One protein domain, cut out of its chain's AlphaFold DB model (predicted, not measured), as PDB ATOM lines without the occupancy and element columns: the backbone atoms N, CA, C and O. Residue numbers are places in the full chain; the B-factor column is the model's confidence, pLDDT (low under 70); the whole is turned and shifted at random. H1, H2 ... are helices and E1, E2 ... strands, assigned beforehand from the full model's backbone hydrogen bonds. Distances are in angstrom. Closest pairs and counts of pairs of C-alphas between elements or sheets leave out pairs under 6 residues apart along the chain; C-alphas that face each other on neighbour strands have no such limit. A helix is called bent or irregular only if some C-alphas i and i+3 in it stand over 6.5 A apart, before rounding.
ATOM      1  N   PHE A  31      16.856 194.739  17.575       67.38
ATOM      2  CA  PHE A  31      16.900 196.006  18.293       67.38
ATOM      3  C   PHE A  31      16.226 195.897  19.664       67.38
ATOM      4  O   PHE A  31      15.093 195.426  19.746       67.38
ATOM      5  N   SER A  32      16.919 196.317  20.724       79.06
ATOM      6  CA  SER A  32      16.336 196.421  22.065       79.06
ATOM      7  C   SER A  32      15.265 197.518  22.104       79.06
ATOM      8  O   SER A  32      15.354 198.439  21.297       79.06
ATOM      9  N   PRO A  33      14.295 197.469  23.036       80.75
ATOM     10  CA  PRO A  33      13.354 198.568  23.245       80.75
ATOM     11  C   PRO A  33      14.068 199.906  23.476       80.75
ATOM     12  O   PRO A  33      15.176 199.933  24.014       80.75
ATOM     13  N   GLU A  34      13.401 201.005  23.116       83.00
ATOM     14  CA  GLU A  34      13.885 202.389  23.278       83.00
ATOM     15  C   GLU A  34      15.148 202.713  22.470       83.00
ATOM     16  O   GLU A  34      15.793 203.735  22.677       83.00
ATOM     17  N   HIS A  35      15.479 201.877  21.490       84.00
ATOM     18  CA  HIS A  35      16.591 202.111  20.590       84.00
ATOM     19  C   HIS A  35      16.177 202.940  19.375       84.00
ATOM     20  O   HIS A  35      15.079 202.784  18.826       84.00
ATOM     21  N   ALA A  36      17.112 203.756  18.897       83.31
ATOM     22  CA  ALA A  36      17.049 204.383  17.589       83.31
ATOM     23  C   ALA A  36      18.352 204.126  16.820       83.31
ATOM     24  O   ALA A  36      19.445 204.142  17.390       83.31
ATOM     25  N   ASP A  37      18.208 203.894  15.523       83.94
ATOM     26  CA  ASP A  37      19.285 203.716  14.563       83.94
ATOM     27  C   ASP A  37      19.057 204.652  13.380       83.94
ATOM     28  O   ASP A  37      17.952 204.746  12.839       83.94
ATOM     29  N   LEU A  38      20.107 205.370  13.001       84.44
ATOM     30  CA  LEU A  38      20.078 206.363  11.942       84.44
ATOM     31  C   LEU A  38      21.223 206.093  10.974       84.44
ATOM     32  O   LEU A  38      22.399 206.178  11.341       84.44
ATOM     33  N   ARG A  39      20.866 205.845   9.714       84.56
ATOM     34  CA  ARG A  39      21.809 205.677   8.614       84.56
ATOM     35  C   ARG A  39      21.639 206.795   7.603       84.56
ATOM     36  O   ARG A  39      20.548 207.010   7.084       84.56
ATOM     37  N   ILE A  40      22.738 207.468   7.277       84.69
ATOM     38  CA  ILE A  40      22.780 208.478   6.212       84.69
ATOM     39  C   ILE A  40      23.565 207.919   5.026       84.69
ATOM     40  O   ILE A  40      24.709 207.491   5.186       84.69
ATOM     41  N   SER A  41      22.952 207.946   3.843       84.31
ATOM     42  CA  SER A  41      23.541 207.522   2.570       84.31
ATOM     43  C   SER A  41      23.277 208.583   1.500       84.31
ATOM     44  O   SER A  41      22.234 208.603   0.838       84.31
ATOM     45  N   GLY A  42      24.218 209.518   1.344       89.44
ATOM     46  CA  GLY A  42      24.054 210.653   0.443       89.44
ATOM     47  C   GLY A  42      22.877 211.534   0.868       89.44
ATOM     48  O   GLY A  42      22.849 212.091   1.959       89.44
ATOM     49  N   LYS A  43      21.873 211.664  -0.002       93.12
ATOM     50  CA  LYS A  43      20.652 212.440   0.281       93.12
ATOM     51  C   LYS A  43      19.580 211.650   1.035       93.12
ATOM     52  O   LYS A  43      18.572 212.237   1.426       93.12
ATOM     53  N   GLN A  44      19.760 210.340   1.172       93.25
ATOM     54  CA  GLN A  44      18.805 209.460   1.820       93.25
ATOM     55  C   GLN A  44      19.174 209.263   3.287       93.25
ATOM     56  O   GLN A  44      20.349 209.128   3.631       93.25
ATOM     57  N   VAL A  45      18.151 209.209   4.130       91.12
ATOM     58  CA  VAL A  45      18.276 208.861   5.542       91.12
ATOM     59  C   VAL A  45      17.282 207.758   5.853       91.12
ATOM     60  O   VAL A  45      16.089 207.909   5.581       91.12
ATOM     61  N   ASP A  46      17.772 206.675   6.434       90.19
ATOM     62  CA  ASP A  46      16.968 205.598   6.992       90.19
ATOM     63  C   ASP A  46      17.006 205.720   8.522       90.19
ATOM     64  O   ASP A  46      18.078 205.795   9.123       90.19
ATOM     65  N   LEU A  47      15.833 205.782   9.147       91.06
ATOM     66  CA  LEU A  47      15.644 205.875  10.591       91.06
ATOM     67  C   LEU A  47      14.841 204.660  11.051       91.06
ATOM     68  O   LEU A  47      13.713 204.454  10.606       91.06
ATOM     69  N   VAL A  48      15.408 203.872  11.956       90.94
ATOM     70  CA  VAL A  48      14.717 202.773  12.631       90.94
ATOM     71  C   VAL A  48      14.593 203.129  14.103       90.94
ATOM     72  O   VAL A  48      15.579 203.458  14.746       90.94
ATOM     73  N   MET A  49      13.387 203.069  14.654       90.50
ATOM     74  CA  MET A  49      13.128 203.312  16.072       90.50
ATOM     75  C   MET A  49      12.359 202.139  16.667       90.50
ATOM     76  O   MET A  49      11.592 201.473  15.972       90.50
ATOM     77  N   THR A  50      12.544 201.906  17.961       91.19
ATOM     78  CA  THR A  50      11.874 200.838  18.717       91.19
ATOM     79  C   THR A  50      11.108 201.371  19.932       91.19
ATOM     80  O   THR A  50      11.417 201.026  21.073       91.19
ATOM     81  N   PRO A  51      10.123 202.264  19.719       90.00
ATOM     82  CA  PRO A  51       9.252 202.739  20.792       90.00
ATOM     83  C   PRO A  51       8.582 201.584  21.550       90.00
ATOM     84  O   PRO A  51       8.118 200.611  20.950       90.00
ATOM     85  N   THR A  52       8.503 201.718  22.873       90.00
ATOM     86  CA  THR A  52       7.803 200.767  23.748       90.00
ATOM     87  C   THR A  52       6.294 200.809  23.519       90.00
ATOM     88  O   THR A  52       5.757 201.795  23.008       90.00
ATOM     89  N   ALA A  53       5.591 199.758  23.944       87.50
ATOM     90  CA  ALA A  53       4.134 199.678  23.851       87.50
ATOM     91  C   ALA A  53       3.422 200.871  24.517       87.50
ATOM     92  O   ALA A  53       2.422 201.357  23.996       87.50
ATOM     93  N   LYS A  54       4.004 201.440  25.586       87.25
ATOM     94  CA  LYS A  54       3.498 202.651  26.259       87.25
ATOM     95  C   LYS A  54       3.251 203.815  25.294       87.25
ATOM     96  O   LYS A  54       2.296 204.561  25.470       87.25
ATOM     97  N   ARG A  55       4.078 203.951  24.252       87.44
ATOM     98  CA  ARG A  55       3.944 205.006  23.237       87.44
ATOM     99  C   ARG A  55       2.698 204.855  22.363       87.44
ATOM    100  O   ARG A  55       2.246 205.819  21.755       87.44
ATOM    101  N   PHE A  56       2.168 203.645  22.275       91.12
ATOM    102  CA  PHE A  56       0.981 203.323  21.499       91.12
ATOM    103  C   PHE A  56      -0.165 202.868  22.397       91.12
ATOM    104  O   PHE A  56      -1.072 202.221  21.900       91.12
ATOM    105  N   ALA A  57      -0.161 203.215  23.690       89.62
ATOM    106  CA  ALA A  57      -1.143 202.725  24.660       89.62
ATOM    107  C   ALA A  57      -2.608 202.968  24.243       89.62
ATOM    108  O   ALA A  57      -3.481 202.180  24.578       89.62
ATOM    109  N   SER A  58      -2.894 204.010  23.455       91.06
ATOM    110  CA  SER A  58      -4.234 204.261  22.897       91.06
ATOM    111  C   SER A  58      -4.691 203.244  21.841       91.06
ATOM    112  O   SER A  58      -5.852 203.260  21.440       91.06
ATOM    113  N   PHE A  59      -3.781 202.405  21.354       92.50
ATOM    114  CA  PHE A  59      -4.025 201.347  20.377       92.50
ATOM    115  C   PHE A  59      -3.884 199.941  20.974       92.50
ATOM    116  O   PHE A  59      -4.118 198.972  20.255       92.50
ATOM    117  N   ASP A  60      -3.475 199.840  22.240       91.12
ATOM    118  CA  ASP A  60      -3.448 198.602  23.015       91.12
ATOM    119  C   ASP A  60      -4.896 198.271  23.413       91.12
ATOM    120  O   ASP A  60      -5.500 198.978  24.221       91.12
ATOM    121  N   VAL A  61      -5.485 197.270  22.751       90.06
ATOM    122  CA  VAL A  61      -6.927 196.975  22.831       90.06
ATOM    123  C   VAL A  61      -7.264 196.197  24.097       90.06
ATOM    124  O   VAL A  61      -8.334 196.394  24.672       90.06
ATOM    125  N   ASN A  62      -6.375 195.299  24.519       90.25
ATOM    126  CA  ASN A  62      -6.568 194.469  25.705       90.25
ATOM    127  C   ASN A  62      -5.915 195.073  26.966       90.25
ATOM    128  O   ASN A  62      -6.149 194.568  28.065       90.25
ATOM    129  N   HIS A  63      -5.161 196.166  26.810       89.75
ATOM    130  CA  HIS A  63      -4.469 196.903  27.865       89.75
ATOM    131  C   HIS A  63      -3.440 196.058  28.631       89.75
ATOM    132  O   HIS A  63      -3.198 196.295  29.818       89.75
ATOM    133  N   ASP A  64      -2.834 195.065  27.975       90.06
ATOM    134  CA  ASP A  64      -1.846 194.181  28.598       90.06
ATOM    135  C   ASP A  64      -0.409 194.739  28.552       90.06
ATOM    136  O   ASP A  64       0.492 194.203  29.212       90.06
ATOM    137  N   GLY A  65      -0.197 195.855  27.844       89.94
ATOM    138  CA  GLY A  65       1.102 196.501  27.685       89.94
ATOM    139  C   GLY A  65       1.998 195.854  26.627       89.94
ATOM    140  O   GLY A  65       3.207 196.120  26.608       89.94
ATOM    141  N   TYR A  66       1.439 195.020  25.756       93.06
ATOM    142  CA  TYR A  66       2.101 194.367  24.639       93.06
ATOM    143  C   TYR A  66       1.288 194.557  23.356       93.06
ATOM    144  O   TYR A  66       0.158 195.021  23.359       93.06
ATOM    145  N   PHE A  67       1.911 194.250  22.218       92.12
ATOM    146  CA  PHE A  67       1.246 194.295  20.923       92.12
ATOM    147  C   PHE A  67       1.351 192.963  20.217       92.12
ATOM    148  O   PHE A  67       2.442 192.518  19.836       92.12
ATOM    149  N   GLN A  68       0.203 192.356  19.957       92.44
ATOM    150  CA  GLN A  68       0.125 191.220  19.063       92.44
ATOM    151  C   GLN A  68       0.242 191.679  17.604       92.44
ATOM    152  O   GLN A  68      -0.068 192.818  17.230       92.44
ATOM    153  N   SER A  69       0.673 190.765  16.728       91.81
ATOM    154  CA  SER A  69       0.780 191.072  15.297       91.81
ATOM    155  C   SER A  69      -0.574 191.458  14.695       91.81
ATOM    156  O   SER A  69      -0.606 192.283  13.787       91.81
ATOM    157  N   GLN A  70      -1.681 190.881  15.169       91.69
ATOM    158  CA  GLN A  70      -3.017 191.177  14.647       91.69
ATOM    159  C   GLN A  70      -3.459 192.604  14.999       91.69
ATOM    160  O   GLN A  70      -3.855 193.349  14.104       91.69
ATOM    161  N   GLU A  71      -3.293 193.022  16.256       92.06
ATOM    162  CA  GLU A  71      -3.570 194.394  16.716       92.06
ATOM    163  C   GLU A  71      -2.733 195.417  15.946       92.06
ATOM    164  O   GLU A  71      -3.238 196.427  15.448       92.06
ATOM    165  N   THR A  72      -1.447 195.100  15.769       94.38
ATOM    166  CA  THR A  72      -0.523 195.940  15.010       94.38
ATOM    167  C   THR A  72      -0.973 196.089  13.561       94.38
ATOM    168  O   THR A  72      -0.938 197.195  13.033       94.38
ATOM    169  N   GLN A  73      -1.413 195.012  12.901       94.69
ATOM    170  CA  GLN A  73      -1.900 195.088  11.518       94.69
ATOM    171  C   GLN A  73      -3.215 195.871  11.413       94.69
ATOM    172  O   GLN A  73      -3.352 196.688  10.501       94.69
ATOM    173  N   ALA A  74      -4.142 195.683  12.357       95.56
ATOM    174  CA  ALA A  74      -5.434 196.371  12.370       95.56
ATOM    175  C   ALA A  74      -5.285 197.899  12.502       95.56
ATOM    176  O   ALA A  74      -5.945 198.654  11.787       95.56
ATOM    177  N   SER A  75      -4.359 198.359  13.350       96.50
ATOM    178  CA  SER A  75      -4.156 199.786  13.651       96.50
ATOM    179  C   SER A  75      -2.891 200.393  13.033       96.50
ATOM    180  O   SER A  75      -2.593 201.569  13.262       96.50
ATOM    181  N   ARG A  76      -2.171 199.646  12.184       96.69
ATOM    182  CA  ARG A  76      -0.843 199.999  11.640       96.69
ATOM    183  C   ARG A  76      -0.748 201.428  11.123       96.69
ATOM    184  O   ARG A  76       0.166 202.177  11.461       96.69
ATOM    185  N   ARG A  77      -1.705 201.813  10.272       96.94
ATOM    186  CA  ARG A  77      -1.734 203.133   9.621       96.94
ATOM    187  C   ARG A  77      -1.996 204.254  10.622       96.94
ATOM    188  O   ARG A  77      -1.394 205.318  10.503       96.94
ATOM    189  N   ALA A  78      -2.880 204.024  11.591       97.19
ATOM    190  CA  ALA A  78      -3.216 205.008  12.610       97.19
ATOM    191  C   ALA A  78      -2.051 205.205  13.590       97.19
ATOM    192  O   ALA A  78      -1.657 206.347  13.824       97.19
ATOM    193  N   MET A  79      -1.425 204.113  14.044       96.62
ATOM    194  CA  MET A  79      -0.207 204.145  14.861       96.62
ATOM    195  C   MET A  79       0.929 204.891  14.149       96.62
ATOM    196  O   MET A  79       1.548 205.783  14.725       96.62
ATOM    197  N   LEU A  80       1.179 204.588  12.868       96.69
ATOM    198  CA  LEU A  80       2.197 205.286  12.075       96.69
ATOM    199  C   LEU A  80       1.906 206.776  11.925       96.69
ATOM    200  O   LEU A  80       2.817 207.599  12.036       96.69
ATOM    201  N   LYS A  81       0.650 207.138  11.657       96.19
ATOM    202  CA  LYS A  81       0.242 208.537  11.519       96.19
ATOM    203  C   LYS A  81       0.424 209.293  12.833       96.19
ATOM    204  O   LYS A  81       0.939 210.408  12.813       96.19
ATOM    205  N   ASP A  82       0.041 208.692  13.957       94.75
ATOM    206  CA  ASP A  82       0.233 209.291  15.278       94.75
ATOM    207  C   ASP A  82       1.722 209.475  15.603       94.75
ATOM    208  O   ASP A  82       2.157 210.576  15.944       94.75
ATOM    209  N   PHE A  83       2.526 208.433  15.377       94.56
ATOM    210  CA  PHE A  83       3.967 208.480  15.601       94.56
ATOM    211  C   PHE A  83       4.645 209.563  14.756       94.56
ATOM    212  O   PHE A  83       5.383 210.400  15.275       94.56
ATOM    213  N   THR A  84       4.368 209.584  13.450       94.94
ATOM    214  CA  THR A  84       4.986 210.545  12.522       94.94
ATOM    215  C   THR A  84       4.520 211.979  12.753       94.94
ATOM    216  O   THR A  84       5.297 212.897  12.518       94.94
ATOM    217  N   LYS A  85       3.307 212.206  13.278       94.44
ATOM    218  CA  LYS A  85       2.837 213.546  13.676       94.44
ATOM    219  C   LYS A  85       3.688 214.152  14.798       94.44
ATOM    220  O   LYS A  85       3.835 215.370  14.869       94.44
ATOM    221  N   LYS A  86       4.216 213.310  15.688       92.00
ATOM    222  CA  LYS A  86       4.987 213.723  16.870       92.00
ATOM    223  C   LYS A  86       6.502 213.678  16.643       92.00
ATOM    224  O   LYS A  86       7.249 214.102  17.523       92.00
ATOM    225  N   LEU A  87       6.943 213.170  15.492       93.56
ATOM    226  CA  LEU A  87       8.342 213.084  15.094       93.56
ATOM    227  C   LEU A  87       8.691 214.202  14.105       93.56
ATOM    228  O   LEU A  87       8.119 214.299  13.022       93.56
ATOM    229  N   LEU A 100       9.697 209.114   2.104       96.44
ATOM    230  CA  LEU A 100       9.558 208.186   0.977       96.44
ATOM    231  C   LEU A 100       8.934 206.853   1.387       96.44
ATOM    232  O   LEU A 100       8.236 206.234   0.593       96.44
ATOM    233  N   PHE A 101       9.227 206.402   2.603       97.19
ATOM    234  CA  PHE A 101       8.745 205.135   3.134       97.19
ATOM    235  C   PHE A 101       8.504 205.280   4.629       97.19
ATOM    236  O   PHE A 101       9.306 205.896   5.333       97.19
ATOM    237  N   SER A 102       7.415 204.692   5.103       97.56
ATOM    238  CA  SER A 102       7.131 204.535   6.518       97.56
ATOM    239  C   SER A 102       6.498 203.178   6.751       97.56
ATOM    240  O   SER A 102       5.577 202.777   6.040       97.56
ATOM    241  N   ASP A 103       7.004 202.479   7.755       97.31
ATOM    242  CA  ASP A 103       6.477 201.194   8.158       97.31
ATOM    243  C   ASP A 103       6.569 200.987   9.665       97.31
ATOM    244  O   ASP A 103       7.418 201.567  10.341       97.31
ATOM    245  N   LEU A 104       5.672 200.161  10.189       96.44
ATOM    246  CA  LEU A 104       5.604 199.798  11.598       96.44
ATOM    247  C   LEU A 104       5.346 198.304  11.702       96.44
ATOM    248  O   LEU A 104       4.462 197.785  11.032       96.44
ATOM    249  N   SER A 105       6.135 197.592  12.490       94.75
ATOM    250  CA  SER A 105       6.079 196.132  12.557       94.75
ATOM    251  C   SER A 105       6.235 195.641  13.986       94.75
ATOM    252  O   SER A 105       6.931 196.258  14.794       94.75
ATOM    253  N   THR A 106       5.589 194.517  14.278       92.81
ATOM    254  CA  THR A 106       5.773 193.776  15.523       92.81
ATOM    255  C   THR A 106       7.056 192.950  15.395       92.81
ATOM    256  O   THR A 106       7.157 192.143  14.465       92.81
ATOM    257  N   PRO A 107       8.063 193.147  16.260       89.69
ATOM    258  CA  PRO A 107       9.228 192.276  16.286       89.69
ATOM    259  C   PRO A 107       8.822 190.838  16.631       89.69
ATOM    260  O   PRO A 107       7.837 190.608  17.333       89.69
ATOM    261  N   HIS A 108       9.598 189.862  16.154       83.88
ATOM    262  CA  HIS A 108       9.393 188.465  16.527       83.88
ATOM    263  C   HIS A 108       9.689 188.258  18.017       83.88
ATOM    264  O   HIS A 108      10.755 188.635  18.505       83.88
ATOM    265  N   VAL A 109       8.751 187.629  18.725       82.00
ATOM    266  CA  VAL A 109       8.870 187.295  20.149       82.00
ATOM    267  C   VAL A 109       9.012 185.783  20.266       82.00
ATOM    268  O   VAL A 109       8.079 185.049  19.958       82.00
ATOM    269  N   HIS A 110      10.194 185.310  20.666       72.94
ATOM    270  CA  HIS A 110      10.491 183.872  20.701       72.94
ATOM    271  C   HIS A 110       9.950 183.162  21.947       72.94
ATOM    272  O   HIS A 110       9.569 182.002  21.860       72.94
ATOM    273  N   ASN A 111       9.909 183.848  23.094       72.19
ATOM    274  CA  ASN A 111       9.646 183.190  24.380       72.19
ATOM    275  C   ASN A 111       8.156 183.148  24.755       72.19
ATOM    276  O   ASN A 111       7.747 182.232  25.454       72.19
ATOM    277  N   HIS A 112       7.369 184.130  24.299       76.56
ATOM    278  CA  HIS A 112       5.946 184.293  24.630       76.56
ATOM    279  C   HIS A 112       5.174 184.876  23.434       76.56
ATOM    280  O   HIS A 112       4.801 186.053  23.459       76.56
ATOM    281  N   PRO A 113       4.999 184.120  22.334       75.69
ATOM    282  CA  PRO A 113       4.312 184.614  21.138       75.69
ATOM    283  C   PRO A 113       2.867 185.054  21.416       75.69
ATOM    284  O   PRO A 113       2.395 186.008  20.804       75.69
ATOM    285  N   GLU A 114       2.193 184.407  22.368       80.56
ATOM    286  CA  GLU A 114       0.845 184.738  22.839       80.56
ATOM    287  C   GLU A 114       0.765 186.111  23.512       80.56
ATOM    288  O   GLU A 114      -0.260 186.784  23.433       80.56
ATOM    289  N   ARG A 115       1.861 186.541  24.141       83.56
ATOM    290  CA  ARG A 115       1.937 187.817  24.849       83.56
ATOM    291  C   ARG A 115       2.162 188.987  23.899       83.56
ATOM    292  O   ARG A 115       1.859 190.107  24.256       83.56
ATOM    293  N   GLY A 116       2.693 188.758  22.698       89.06
ATOM    294  CA  GLY A 116       3.054 189.844  21.786       89.06
ATOM    295  C   GLY A 116       4.318 190.604  22.212       89.06
ATOM    296  O   GLY A 116       5.060 190.196  23.110       89.06
ATOM    297  N   ALA A 117       4.623 191.693  21.507       91.25
ATOM    298  CA  ALA A 117       5.868 192.441  21.675       91.25
ATOM    299  C   ALA A 117       5.716 193.629  22.630       91.25
ATOM    300  O   ALA A 117       4.775 194.407  22.522       91.25
ATOM    301  N   SER A 118       6.697 193.833  23.515       91.19
ATOM    302  CA  SER A 118       6.744 194.985  24.436       91.19
ATOM    303  C   SER A 118       7.150 196.306  23.763       91.19
ATOM    304  O   SER A 118       7.193 197.364  24.398       91.19
ATOM    305  N   TYR A 119       7.488 196.253  22.477       91.94
ATOM    306  CA  TYR A 119       7.876 197.386  21.651       91.94
ATOM    307  C   TYR A 119       7.523 197.111  20.193       91.94
ATOM    308  O   TYR A 119       7.397 195.962  19.769       91.94
ATOM    309  N   LEU A 120       7.404 198.179  19.413       93.31
ATOM    310  CA  LEU A 120       7.167 198.113  17.975       93.31
ATOM    311  C   LEU A 120       8.377 198.667  17.236       93.31
ATOM    312  O   LEU A 120       9.046 199.574  17.721       93.31
ATOM    313  N   ARG A 121       8.658 198.148  16.042       94.38
ATOM    314  CA  ARG A 121       9.713 198.667  15.168       94.38
ATOM    315  C   ARG A 121       9.109 199.616  14.148       94.38
ATOM    316  O   ARG A 121       8.377 199.177  13.262       94.38
ATOM    317  N   VAL A 122       9.482 200.887  14.220       95.31
ATOM    318  CA  VAL A 122       9.148 201.910  13.227       95.31
ATOM    319  C   VAL A 122      10.333 202.098  12.289       95.31
ATOM    320  O   VAL A 122      11.452 202.303  12.744       95.31
ATOM    321  N   THR A 123      10.102 202.029  10.983       95.81
ATOM    322  CA  THR A 123      11.118 202.242   9.944       95.81
ATOM    323  C   THR A 123      10.676 203.380   9.043       95.81
ATOM    324  O   THR A 123       9.604 203.319   8.449       95.81
ATOM    325  N   LEU A 124      11.498 204.414   8.921       96.94
ATOM    326  CA  LEU A 124      11.229 205.599   8.118       96.94
ATOM    327  C   LEU A 124      12.380 205.828   7.143       96.94
ATOM    328  O   LEU A 124      13.545 205.696   7.506       96.94
ATOM    329  N   ARG A 125      12.057 206.222   5.912       96.75
ATOM    330  CA  ARG A 125      13.035 206.651   4.910       96.75
ATOM    331  C   ARG A 125      12.698 208.039   4.429       96.75
ATOM    332  O   ARG A 125      11.585 208.288   3.969       96.75
ATOM    333  N   TYR A 126      13.690 208.905   4.443       97.12
ATOM    334  CA  TYR A 126      13.572 210.285   4.017       97.12
ATOM    335  C   TYR A 126      14.582 210.605   2.916       97.12
ATOM    336  O   TYR A 126      15.661 210.017   2.849       97.12
ATOM    337  N   LEU A 127      14.237 211.570   2.069       96.94
ATOM    338  CA  LEU A 127      15.095 212.106   1.019       96.94
ATOM    339  C   LEU A 127      15.203 213.626   1.144       96.94
ATOM    340  O   LEU A 127      14.198 214.334   1.066       96.94
ATOM    341  N   TRP A 128      16.424 214.138   1.268       95.88
ATOM    342  CA  TRP A 128      16.699 215.573   1.234       95.88
ATOM    343  C   TRP A 128      17.037 216.054  -0.176       95.88
ATOM    344  O   TRP A 128      17.511 215.314  -1.038       95.88
ATOM    345  N   LYS A 129      16.856 217.359  -0.409       95.50
ATOM    346  CA  LYS A 129      17.311 218.016  -1.648       95.50
ATOM    347  C   LYS A 129      18.841 217.988  -1.774       95.50
ATOM    348  O   LYS A 129      19.375 217.859  -2.883       95.50
ATOM    349  N   ARG A 130      19.542 218.101  -0.643       92.94
ATOM    350  CA  ARG A 130      21.004 218.063  -0.502       92.94
ATOM    351  C   ARG A 130      21.378 217.094   0.616       92.94
ATOM    352  O   ARG A 130      20.576 216.851   1.500       92.94
ATOM    353  N   GLU A 131      22.571 216.525   0.548       91.44
ATOM    354  CA  GLU A 131      23.066 215.619   1.587       91.44
ATOM    355  C   GLU A 131      23.202 216.369   2.925       91.44
ATOM    356  O   GLU A 131      23.899 217.391   2.953       91.44
ATOM    357  N   PRO A 132      22.528 215.915   4.002       88.62
ATOM    358  CA  PRO A 132      22.583 216.579   5.298       88.62
ATOM    359  C   PRO A 132      23.949 216.359   5.957       88.62
ATOM    360  O   PRO A 132      24.528 215.272   5.883       88.62
ATOM    361  N   LYS A 133      24.477 217.393   6.620       86.94
ATOM    362  CA  LYS A 133      25.720 217.280   7.406       86.94
ATOM    363  C   LYS A 133      25.429 216.915   8.850       86.94
ATOM    364  O   LYS A 133      26.225 216.220   9.481       86.94
ATOM    365  N   ALA A 134      24.299 217.390   9.355       85.69
ATOM    366  CA  ALA A 134      23.766 216.982  10.633       85.69
ATOM    367  C   ALA A 134      22.254 216.801  10.535       85.69
ATOM    368  O   ALA A 134      21.599 217.368   9.663       85.69
ATOM    369  N   LEU A 135      21.712 216.006  11.445       88.00
ATOM    370  CA  LEU A 135      20.283 215.803  11.598       88.00
ATOM    371  C   LEU A 135      19.901 216.022  13.050       88.00
ATOM    372  O   LEU A 135      20.594 215.565  13.955       88.00
ATOM    373  N   ARG A 153      27.754 214.199  10.824       68.75
ATOM    374  CA  ARG A 153      28.738 213.550   9.966       68.75
ATOM    375  C   ARG A 153      30.135 214.037  10.327       68.75
ATOM    376  O   ARG A 153      30.483 215.190  10.079       68.75
ATOM    377  N   PHE A 154      30.965 213.141  10.845       60.41
ATOM    378  CA  PHE A 154      32.383 213.424  11.042       60.41
ATOM    379  C   PHE A 154      33.123 213.368   9.698       60.41
ATOM    380  O   PHE A 154      33.038 212.379   8.967       60.41
ATOM    381  N   SER A 155      33.860 214.429   9.353       52.06
ATOM    382  CA  SER A 155      34.780 214.399   8.210       52.06
ATOM    383  C   SER A 155      36.011 213.538   8.539       52.06
ATOM    384  O   SER A 155      36.384 213.368   9.705       52.06
ATOM    385  N   LYS A 156      36.676 212.986   7.511       51.22
ATOM    386  CA  LYS A 156      37.931 212.224   7.683       51.22
ATOM    387  C   LYS A 156      39.040 213.057   8.351       51.22
ATOM    388  O   LYS A 156      39.868 212.488   9.054       51.22
ATOM    389  N   GLU A 157      39.034 214.379   8.182       47.91
ATOM    390  CA  GLU A 157      40.033 215.289   8.768       47.91
ATOM    391  C   GLU A 157      39.869 215.444  10.287       47.91
ATOM    392  O   GLU A 157      40.861 215.414  11.012       47.91
ATOM    393  N   ARG A 158      38.628 215.486  10.796       47.09
ATOM    394  CA  ARG A 158      38.362 215.558  12.246       47.09
ATOM    395  C   ARG A 158      38.750 214.272  12.988       47.09
ATOM    396  O   ARG A 158      39.178 214.313  14.137       47.09
ATOM    397  N   ASN A 159      38.690 213.130  12.295       47.47
ATOM    398  CA  ASN A 159      39.012 211.816  12.858       47.47
ATOM    399  C   ASN A 159      40.482 211.656  13.287       47.47
ATOM    400  O   ASN A 159      40.755 210.820  14.140       47.47
ATOM    401  N   ARG A 160      41.447 212.410  12.735       48.88
ATOM    402  CA  ARG A 160      42.863 212.241  13.130       48.88
ATOM    403  C   ARG A 160      43.194 212.829  14.499       48.88
ATOM    404  O   ARG A 160      44.128 212.344  15.126       48.88
ATOM    405  N   HIS A 161      42.478 213.857  14.950       40.53
ATOM    406  CA  HIS A 161      42.740 214.483  16.251       40.53
ATOM    407  C   HIS A 161      41.891 213.882  17.379       40.53
ATOM    408  O   HIS A 161      42.380 213.769  18.497       40.53
ATOM    409  N   GLU A 162      40.677 213.402  17.094       41.50
ATOM    410  CA  GLU A 162      39.784 212.851  18.129       41.50
ATOM    411  C   GLU A 162      39.887 211.323  18.305       41.50
ATOM    412  O   GLU A 162      39.500 210.806  19.350       41.50
ATOM    413  N   ARG A 163      40.486 210.575  17.356       37.34
ATOM    414  CA  ARG A 163      40.669 209.111  17.492       37.34
ATOM    415  C   ARG A 163      41.551 208.680  18.666       37.34
ATOM    416  O   ARG A 163      41.461 207.531  19.067       37.34
ATOM    417  N   ARG A 164      42.364 209.569  19.251       34.91
ATOM    418  CA  ARG A 164      43.127 209.244  20.472       34.91
ATOM    419  C   ARG A 164      42.283 209.244  21.751       34.91
ATOM    420  O   ARG A 164      42.781 208.795  22.774       34.91
ATOM    421  N   LEU A 165      41.040 209.725  21.710       34.12
ATOM    422  CA  LEU A 165      40.174 209.829  22.891       34.12
ATOM    423  C   LEU A 165      39.011 208.826  22.899       34.12
ATOM    424  O   LEU A 165      38.305 208.741  23.898       34.12
ATOM    425  N   ILE A 166      38.776 208.089  21.807       34.88
ATOM    426  CA  ILE A 166      37.524 207.339  21.609       34.88
ATOM    427  C   ILE A 166      37.794 205.986  20.926       34.88
ATOM    428  O   ILE A 166      37.253 205.682  19.866       34.88
ATOM    429  N   GLU A 167      38.648 205.155  21.521       27.52
ATOM    430  CA  GLU A 167      38.646 203.707  21.264       27.52
ATOM    431  C   GLU A 167      37.831 203.027  22.372       27.52
ATOM    432  O   GLU A 167      38.345 202.518  23.359       27.52
ATOM    433  N   GLY A 168      36.510 203.100  22.224       25.84
ATOM    434  CA  GLY A 168      35.520 202.453  23.078       25.84
ATOM    435  C   GLY A 168      34.141 202.529  22.413       25.84
ATOM    436  O   GLY A 168      33.928 203.403  21.568       25.84
ATOM    437  N   PRO A 169      33.201 201.615  22.722       29.73
ATOM    438  CA  PRO A 169      31.849 201.665  22.173       29.73
ATOM    439  C   PRO A 169      31.234 203.039  22.460       29.73
ATOM    440  O   PRO A 169      31.195 203.485  23.605       29.73
ATOM    441  N   VAL A 170      30.787 203.726  21.407       36.38
ATOM    442  CA  VAL A 170      30.255 205.089  21.502       36.38
ATOM    443  C   VAL A 170      28.915 205.048  22.241       36.38
ATOM    444  O   VAL A 170      27.857 204.825  21.656       36.38
ATOM    445  N   HIS A 171      28.974 205.234  23.557       30.09
ATOM    446  CA  HIS A 171      27.830 205.503  24.413       30.09
ATOM    447  C   HIS A 171      27.465 206.983  24.282       30.09
ATOM    448  O   HIS A 171      28.049 207.834  24.949       30.09
ATOM    449  N   HIS A 172      26.481 207.317  23.447       39.22
ATOM    450  CA  HIS A 172      25.830 208.618  23.573       39.22
ATOM    451  C   HIS A 172      24.876 208.579  24.771       39.22
ATOM    452  O   HIS A 172      23.893 207.836  24.782       39.22
ATOM    453  N   GLN A 173      25.231 209.353  25.801       27.48
ATOM    454  CA  GLN A 173      24.422 209.604  26.988       27.48
ATOM    455  C   GLN A 173      23.144 210.344  26.591       27.48
ATOM    456  O   GLN A 173      23.161 211.512  26.210       27.48
ATOM    457  N   LEU A 174      22.031 209.629  26.701       38.31
ATOM    458  CA  LEU A 174      20.707 210.203  26.864       38.31
ATOM    459  C   LEU A 174      20.566 210.563  28.344       38.31
ATOM    460  O   LEU A 174      20.752 209.700  29.205       38.31
ATOM    461  N   ALA A 175      20.247 211.819  28.653       32.06
ATOM    462  CA  ALA A 175      19.629 212.124  29.935       32.06
ATOM    463  C   ALA A 175      18.280 211.391  29.940       32.06
ATOM    464  O   ALA A 175      17.385 211.751  29.183       32.06
ATOM    465  N   GLY A 176      18.182 210.288  30.685       32.19
ATOM    466  CA  GLY A 176      16.960 209.490  30.769       32.19
ATOM    467  C   GLY A 176      17.151 208.020  30.430       32.19
ATOM    468  O   GLY A 176      17.207 207.219  31.348       32.19
ATOM    469  N   HIS A 177      17.228 207.618  29.156       32.31
ATOM    470  CA  HIS A 177      17.157 206.194  28.786       32.31
ATOM    471  C   HIS A 177      17.966 205.839  27.519       32.31
ATOM    472  O   HIS A 177      17.775 206.437  26.478       32.31
ATOM    473  N   LYS A 178      18.892 204.875  27.677       41.53
ATOM    474  CA  LYS A 178      19.641 203.958  26.768       41.53
ATOM    475  C   LYS A 178      19.831 204.237  25.246       41.53
ATOM    476  O   LYS A 178      18.907 204.262  24.456       41.53
ATOM    477  N   ALA A 179      21.122 204.236  24.868       46.56
ATOM    478  CA  ALA A 179      21.801 203.890  23.599       46.56
ATOM    479  C   ALA A 179      21.156 204.249  22.236       46.56
ATOM    480  O   ALA A 179      20.431 203.452  21.645       46.56
ATOM    481  N   LEU A 180      21.608 205.366  21.649       44.75
ATOM    482  CA  LEU A 180      21.512 205.676  20.215       44.75
ATOM    483  C   LEU A 180      22.743 205.128  19.470       44.75
ATOM    484  O   LEU A 180      23.872 205.393  19.887       44.75
ATOM    485  N   ARG A 181      22.548 204.427  18.346       52.44
ATOM    486  CA  ARG A 181      23.631 204.127  17.391       52.44
ATOM    487  C   ARG A 181      23.451 204.979  16.137       52.44
ATOM    488  O   ARG A 181      22.353 205.098  15.610       52.44
ATOM    489  N   VAL A 182      24.534 205.603  15.677       52.72
ATOM    490  CA  VAL A 182      24.543 206.414  14.453       52.72
ATOM    491  C   VAL A 182      25.601 205.851  13.518       52.72
ATOM    492  O   VAL A 182      26.778 205.806  13.878       52.72
ATOM    493  N   PHE A 183      25.196 205.451  12.312       47.53
ATOM    494  CA  PHE A 183      26.109 204.948  11.288       47.53
ATOM    495  C   PHE A 183      26.156 205.902  10.093       47.53
ATOM    496  O   PHE A 183      25.150 206.184   9.439       47.53
ATOM    497  N   PHE A 184      27.358 206.374   9.765       41.59
ATOM    498  CA  PHE A 184      27.617 207.110   8.530       41.59
ATOM    499  C   PHE A 184      28.230 206.164   7.512       41.59
ATOM    500  O   PHE A 184      29.365 205.717   7.687       41.59
ATOM    501  N   ASP A 185      27.493 205.873   6.442       41.56
ATOM    502  CA  ASP A 185      28.023 205.052   5.364       41.56
ATOM    503  C   ASP A 185      28.874 205.928   4.435       41.56
ATOM    504  O   ASP A 185      28.373 206.687   3.603       41.56
TER     505      ASP A 185
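AT A GLANCE: This is residues 31 to 87, 100 to 135 and 153 to 185 of the 195 residues of an uncharacterized protein of Myxococcales bacterium (UniProt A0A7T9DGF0). A five-stranded sheet forms a wall, with the kinked helix H2 over one face at its E3 and E4 end; H1 packs on H2 crosswise, away from the sheet. Beyond the opposite edge, E5, residues 156 to 168 stick out as a free loop that includes the short helix H3. The printed part has 126 residues, with three named helices and five named strands in the order E1 E2 H1 H2 E3 E4 H3 E5; the sheet is mixed, in the order E3 E4 E2 E1 E5. The class is mixed, helices and strands, with under half of the residues in named elements. The whole is loose, with a radius of gyration of the C-alphas of 17.3 A, and elongated, spanning 54 by 34 by 25 A.

IN THESE COORDINATES: In the sheet, E3 is residues 100 to 105, 17.1 A long, E4 121 to 127, 20.2 A, E2 44 to 49, 16.5 A, E1 36 to 41, 16.7 A, and E5 180 to 184, 13.3 A. C-alpha 36 is at (17.049, 204.383, 17.589) and C-alpha 184 at (27.617, 207.110, 8.530). H2 is residues 69 to 86, 23.1 A long, from C-alpha 69 at (0.780, 191.072, 15.297), with a kink of 69 degrees near residue 76. H1 is residues 53 to 59, 9.0 A, and H3 159 to 162, 5.4 A. H1 and H2 are irregular: C-alphas 55 and 58 are 8.2 A apart, as are C-alphas 74 and 77.

HOW THE PARTS SIT: E3 and E4 are an antiparallel hairpin, with N 103 and O 123 2.8 A apart. E4 and E2 are antiparallel, with N 47 and O 124 at 2.8 A. E1 and E2 are an antiparallel hairpin, with N 39 and O 46 at 2.9 A. E1 and E5 are parallel, with N 183 and O 38 at 3.0 A. H2 is on the sheet at a height of 7.1 A, over E3 and E4, and runs slantwise to the strands, at 33 degrees to E3 on the local plane; this makes two layers, a helix on one face of a sheet. The closest C-alphas of H2 and E3 are those of Arg 76 and Leu 104, 6.5 A apart. H1 is not on the sheet; it touches H2, with H2's residues 71 to 79 alone, about perpendicular at 76 degrees, the closest C-alphas being those of Phe 56 and Met 79, 6.8 A apart. H3 is not on the sheet and touches no helix. Pairs of O i and N i+4 are within hydrogen-bond range in 12 of 14 cases in H2 and 1 of 3 in H1, where 3 of 4 O i to N i+3 pairs are; H3 is too short for an i+4 pair.

THE WHOLE: The C-alphas farthest apart, of Asn 62 and His 161, are 54.0 A apart. Residues 88 to 99 and 136 to 152 are not printed, with gaps of 15.0 A between C-alphas 87 and 100 and 8.9 A between C-alphas 135 and 153. The links E3 to E4 and H3 to E5 are long. The mean pLDDT of the printed part is 77.4; residue 31 and residues 153 to 185 are under 70.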